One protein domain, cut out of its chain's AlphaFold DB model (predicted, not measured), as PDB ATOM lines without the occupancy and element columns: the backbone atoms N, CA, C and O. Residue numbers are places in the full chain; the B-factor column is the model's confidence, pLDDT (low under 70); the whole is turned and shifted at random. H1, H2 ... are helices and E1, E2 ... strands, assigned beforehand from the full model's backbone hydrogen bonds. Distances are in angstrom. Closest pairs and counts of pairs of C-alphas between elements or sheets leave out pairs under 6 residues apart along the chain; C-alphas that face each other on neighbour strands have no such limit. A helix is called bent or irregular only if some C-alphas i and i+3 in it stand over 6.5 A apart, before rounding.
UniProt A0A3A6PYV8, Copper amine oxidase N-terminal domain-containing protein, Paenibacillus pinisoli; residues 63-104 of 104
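What this domain is: This is residues 63 to 104 of the 104 residues of the protein "Copper amine oxidase N-terminal domain-containing protein" of Paenibacillus pinisoli (UniProt A0A3A6PYV8). A single long helix, H1, has a short strand, E1, near it; after the strand the chain makes a wide loop and folds back to the helix's first residue. The loop tip at residues 73 to 78 sticks out, and so do residues 94 to 100 at the other end, of which 94 to 99 belong to H1. The printed part has 42 residues with one named strand and then one named helix, and its class is mixed, helices and strands. It is only just loose, close to compact, with a radius of gyration of the C-alphas of 11.3 A, and it spans 30 by 23 by 15 A.

How they stand to each other: Residues 63 to 64 pair in antiparallel fashion with residues 69 to 70 of E1, the strand of residues 69 to 73. E1 pairs with no named strand. A short link of 9 residues joins E1 to H1, the helix of residues 83 to 99. The two elements have 2 pairs of C-alphas within 8 A, the closest being those of Leu 69 and Arg 90, 7.1 A apart. Their centres are 13.4 A apart. In H1 every O i to N i+4 pair is within hydrogen-bond range.

Where its parts are: E1 begins at C-alpha 69, at (-33.652, 44.401, 24.699), and runs 13.0 A to C-alpha 73. H1 begins at C-alpha 83, at (-22.142, 43.138, 26.950), and ends at C-alpha 99, at (-40.160, 26.697, 25.836), a length of 24.4 A; it is not bent.

The domain as a whole: The two C-alphas farthest apart are those of Asn 76 and Leu 98, 30.3 A. The printed part has no cut and ends at Lys 104, the chain's last residue. The mean pLDDT of the printed part is 80.7, and residue 76 and residues 101 to 104 are under 70.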
ATOM      1  N   TRP A  63     -33.980  51.366  25.660       89.25
ATOM      2  CA  TRP A  63     -33.769  50.440  24.558       89.25
ATOM      3  C   TRP A  63     -32.273  50.212  24.366       89.25
ATOM      4  O   TRP A  63     -31.522  51.167  24.177       89.25
ATOM      5  N   ASN A  64     -31.849  48.949  24.378       86.75
ATOM      6  CA  ASN A  64     -30.508  48.563  23.965       86.75
ATOM      7  C   ASN A  64     -30.580  47.948  22.559       86.75
ATOM      8  O   ASN A  64     -31.066  46.829  22.389       86.75
ATOM      9  N   ALA A  65     -30.114  48.697  21.556       88.31
ATOM     10  CA  ALA A  65     -30.215  48.310  20.149       88.31
ATOM     11  C   ALA A  65     -29.399  47.053  19.818       88.31
ATOM     12  O   ALA A  65     -29.904  46.173  19.120       88.31
ATOM     13  N   ASP A  66     -28.194  46.933  20.376       85.12
ATOM     14  CA  ASP A  66     -27.268  45.832  20.086       85.12
ATOM     15  C   ASP A  66     -27.832  44.475  20.521       85.12
ATOM     16  O   ASP A  66     -27.782  43.487  19.788       85.12
ATOM     17  N   SER A  67     -28.417  44.424  21.719       85.44
ATOM     18  CA  SER A  67     -29.031  43.206  22.261       85.44
ATOM     19  C   SER A  67     -30.504  43.046  21.883       85.44
ATOM     20  O   SER A  67     -31.080  41.972  22.081       85.44
ATOM     21  N   ARG A  68     -31.113  44.083  21.298       87.06
ATOM     22  CA  ARG A  68     -32.553  44.180  21.025       87.06
ATOM     23  C   ARG A  68     -33.397  43.933  22.281       87.06
ATOM     24  O   ARG A  68     -34.382  43.193  22.234       87.06
ATOM     25  N   LEU A  69     -32.986  44.527  23.402       88.00
ATOM     26  CA  LEU A  69     -33.652  44.401  24.699       88.00
ATOM     27  C   LEU A  69     -34.292  45.719  25.137       88.00
ATOM     28  O   LEU A  69     -33.708  46.797  25.001       88.00
ATOM     29  N   VAL A  70     -35.480  45.606  25.733       90.06
ATOM     30  CA  VAL A  70     -36.121  46.685  26.494       90.06
ATOM     31  C   VAL A  70     -35.759  46.502  27.965       90.06
ATOM     32  O   VAL A  70     -36.061  45.468  28.555       90.06
ATOM     33  N   LEU A  71     -35.113  47.503  28.558       90.06
ATOM     34  CA  LEU A  71     -34.739  47.526  29.971       90.06
ATOM     35  C   LEU A  71     -35.757  48.367  30.744       90.06
ATOM     36  O   LEU A  71     -36.006  49.512  30.367       90.06
ATOM     37  N   VAL A  72     -36.328  47.816  31.816       90.88
ATOM     38  CA  VAL A  72     -37.343  48.477  32.655       90.88
ATOM     39  C   VAL A  72     -36.916  48.408  34.119       90.88
ATOM     40  O   VAL A  72     -36.519  47.342  34.586       90.88
ATOM     41  N   ALA A  73     -37.003  49.517  34.856       91.06
ATOM     42  CA  ALA A  73     -36.657  49.553  36.279       91.06
ATOM     43  C   ALA A  73     -37.555  50.501  37.090       91.06
ATOM     44  O   ALA A  73     -37.798  51.624  36.660       91.06
ATOM     45  N   THR A  74     -38.005  50.081  38.280       85.75
ATOM     46  CA  THR A  74     -38.990  50.821  39.107       85.75
ATOM     47  C   THR A  74     -38.435  51.438  40.394       85.75
ATOM     48  O   THR A  74     -39.017  52.396  40.891       85.75
ATOM     49  N   LYS A  75     -37.329  50.929  40.958       73.56
ATOM     50  CA  LYS A  75     -36.781  51.434  42.238       73.56
ATOM     51  C   LYS A  75     -35.308  51.864  42.216       73.56
ATOM     52  O   LYS A  75     -34.951  52.733  42.999       73.56
ATOM     53  N   ASN A  76     -34.472  51.355  41.297       68.62
ATOM     54  CA  ASN A  76     -33.003  51.486  41.405       68.62
ATOM     55  C   ASN A  76     -32.301  52.091  40.170       68.62
ATOM     56  O   ASN A  76     -31.085  51.993  40.037       68.62
ATOM     57  N   GLY A  77     -33.041  52.720  39.252       70.19
ATOM     58  CA  GLY A  77     -32.476  53.122  37.960       70.19
ATOM     59  C   GLY A  77     -32.254  51.933  37.020       70.19
ATOM     60  O   GLY A  77     -32.500  50.787  37.388       70.19
ATOM     61  N   LEU A  78     -31.856  52.203  35.774       77.81
ATOM     62  CA  LEU A  78     -31.584  51.133  34.811       77.81
ATOM     63  C   LEU A  78     -30.394  50.289  35.300       77.81
ATOM     64  O   LEU A  78     -29.423  50.864  35.796       77.81
ATOM     65  N   PRO A  79     -30.440  48.953  35.160       75.75
ATOM     66  CA  PRO A  79     -29.327  48.106  35.562       75.75
ATOM     67  C   PRO A  79     -28.087  48.422  34.718       75.75
ATOM     68  O   PRO A  79     -28.181  48.613  33.503       75.75
ATOM     69  N   THR A  80     -26.916  48.457  35.359       82.19
ATOM     70  CA  THR A  80     -25.638  48.501  34.637       82.19
ATOM     71  C   THR A  80     -25.307  47.077  34.216       82.19
ATOM     72  O   THR A  80     -24.980  46.249  35.060       82.19
ATOM     73  N   LEU A  81     -25.461  46.780  32.928       83.81
ATOM     74  CA  LEU A  81     -25.250  45.448  32.365       83.81
ATOM     75  C   LEU A  81     -24.037  45.471  31.443       83.81
ATOM     76  O   LEU A  81     -23.892  46.383  30.624       83.81
ATOM     77  N   THR A  82     -23.181  44.461  31.551       88.31
ATOM     78  CA  THR A  82     -22.092  44.272  30.596       88.31
ATOM     79  C   THR A  82     -22.623  43.703  29.279       88.31
ATOM     80  O   THR A  82     -23.737  43.176  29.189       88.31
ATOM     81  N   ALA A  83     -21.803  43.757  28.229       84.81
ATOM     82  CA  ALA A  83     -22.142  43.138  26.950       84.81
ATOM     83  C   ALA A  83     -22.355  41.617  27.068       84.81
ATOM     84  O   ALA A  83     -23.147  41.049  26.314       84.81
ATOM     85  N   LEU A  84     -21.662  40.951  28.001       87.69
ATOM     86  CA  LEU A  84     -21.845  39.523  28.247       87.69
ATOM     87  C   LEU A  84     -23.196  39.255  28.919       87.69
ATOM     88  O   LEU A  84     -23.928  38.384  28.451       87.69
ATOM     89  N   ASP A  85     -23.563  40.054  29.923       88.12
ATOM     90  CA  ASP A  85     -24.854  39.933  30.613       88.12
ATOM     91  C   ASP A  85     -26.016  40.114  29.633       88.12
ATOM     92  O   ASP A  85     -26.945  39.310  29.595       88.12
ATOM     93  N   LEU A  86     -25.940  41.128  28.763       86.69
ATOM     94  CA  LEU A  86     -26.964  41.378  27.744       86.69
ATOM     95  C   LEU A  86     -27.096  40.216  26.749       86.69
ATOM     96  O   LEU A  86     -28.212  39.857  26.366       86.69
ATOM     97  N   LYS A  87     -25.979  39.601  26.339       87.50
ATOM     98  CA  LYS A  87     -25.994  38.417  25.463       87.50
ATOM     99  C   LYS A  87     -26.627  37.216  26.159       87.50
ATOM    100  O   LYS A  87     -27.454  36.539  25.550       87.50
ATOM    101  N   GLN A  88     -26.276  36.977  27.421       87.12
ATOM    102  CA  GLN A  88     -26.854  35.897  28.219       87.12
ATOM    103  C   GLN A  88     -28.360  36.095  28.403       87.12
ATOM    104  O   GLN A  88     -29.128  35.180  28.115       87.12
ATOM    105  N   LEU A  89     -28.797  37.297  28.786       86.88
ATOM    106  CA  LEU A  89     -30.216  37.629  28.938       86.88
ATOM    107  C   LEU A  89     -30.983  37.470  27.623       86.88
ATOM    108  O   LEU A  89     -32.069  36.892  27.604       86.88
ATOM    109  N   ARG A  90     -30.416  37.928  26.500       83.38
ATOM    110  CA  ARG A  90     -31.064  37.784  25.189       83.38
ATOM    111  C   ARG A  90     -31.186  36.324  24.756       83.38
ATOM    112  O   ARG A  90     -32.192  35.973  24.128       83.38
ATOM    113  N   PHE A  91     -30.179  35.507  25.058       87.25
ATOM    114  CA  PHE A  91     -30.195  34.071  24.796       87.25
ATOM    115  C   PHE A  91     -31.234  33.364  25.671       87.25
ATOM    116  O   PHE A  91     -32.096  32.671  25.140       87.25
ATOM    117  N   GLN A  92     -31.243  33.627  26.980       84.19
ATOM    118  CA  GLN A  92     -32.240  33.080  27.905       84.19
ATOM    119  C   GLN A  92     -33.667  33.449  27.490       84.19
ATOM    120  O   GLN A  92     -34.521  32.574  27.397       84.19
ATOM    121  N   ALA A  93     -33.918  34.717  27.143       80.31
ATOM    122  CA  ALA A  93     -35.222  35.160  26.653       80.31
ATOM    123  C   ALA A  93     -35.653  34.425  25.370       80.31
ATOM    124  O   ALA A  93     -36.840  34.192  25.156       80.31
ATOM    125  N   HIS A  94     -34.696  34.053  24.512       80.62
ATOM    126  CA  HIS A  94     -34.991  33.275  23.314       80.62
ATOM    127  C   HIS A  94     -35.415  31.846  23.652       80.62
ATOM    128  O   HIS A  94     -36.416  31.382  23.117       80.62
ATOM    129  N   ILE A  95     -34.689  31.184  24.554       83.56
ATOM    130  CA  ILE A  95     -35.012  29.827  25.009       83.56
ATOM    131  C   ILE A  95     -36.369  29.804  25.720       83.56
ATOM    132  O   ILE A  95     -37.239  29.034  25.339       83.56
ATOM    133  N   ILE A  96     -36.607  30.737  26.642       79.81
ATOM    134  CA  ILE A  96     -37.892  30.909  27.341       79.81
ATOM    135  C   ILE A  96     -39.069  31.039  26.364       79.81
ATOM    136  O   ILE A  96     -40.126  30.444  26.577       79.81
ATOM    137  N   TRP A  97     -38.897  31.803  25.281       75.69
ATOM    138  CA  TRP A  97     -39.934  31.946  24.259       75.69
ATOM    139  C   TRP A  97     -40.194  30.638  23.500       75.69
ATOM    140  O   TRP A  97     -41.349  30.328  23.216       75.69
ATOM    141  N   LEU A  98     -39.147  29.861  23.208       77.94
ATOM    142  CA  LEU A  98     -39.272  28.544  22.574       77.94
ATOM    143  C   LEU A  98     -39.909  27.507  23.508       77.94
ATOM    144  O   LEU A  98     -40.640  26.635  23.047       77.94
ATOM    145  N   GLU A  99     -39.664  27.621  24.811       81.06
ATOM    146  CA  GLU A  99     -40.160  26.697  25.836       81.06
ATOM    147  C   GLU A  99     -41.539  27.094  26.394       81.06
ATOM    148  O   GLU A  99     -42.139  26.345  27.162       81.06
ATOM    149  N   GLY A 100     -42.066  28.264  26.017       70.38
ATOM    150  CA  GLY A 100     -43.379  28.746  26.456       70.38
ATOM    151  C   GLY A 100     -43.474  29.086  27.950       70.38
ATOM    152  O   GLY A 100     -44.580  29.221  28.473       70.38
ATOM    153  N   SER A 101     -42.342  29.239  28.643       56.69
ATOM    154  CA  SER A 101     -42.268  29.426  30.097       56.69
ATOM    155  C   SER A 101     -41.627  30.769  30.444       56.69
ATOM    156  O   SER A 101     -40.408  30.874  30.553       56.69
ATOM    157  N   LEU A 102     -42.438  31.815  30.637       57.09
ATOM    158  CA  LEU A 102     -41.948  33.016  31.317       57.09
ATOM    159  C   LEU A 102     -41.750  32.680  32.807       57.09
ATOM    160  O   LEU A 102     -42.680  32.137  33.413       57.09
ATOM    161  N   PRO A 103     -40.588  32.986  33.413       55.81
ATOM    162  CA  PRO A 103     -40.408  32.821  34.851       55.81
ATOM    163  C   PRO A 103     -41.480  33.626  35.603       55.81
ATOM    164  O   PRO A 103     -41.736  34.783  35.263       55.81
ATOM    165  N   LYS A 104     -42.144  32.965  36.561       48.47
ATOM    166  CA  LYS A 104     -43.205  33.532  37.410       48.47
ATOM    167  C   LYS A 104     -42.645  34.464  38.476       48.47
ATOM    168  O   LYS A 104     -41.553  34.150  38.998       48.47
TER     169      LYS A 104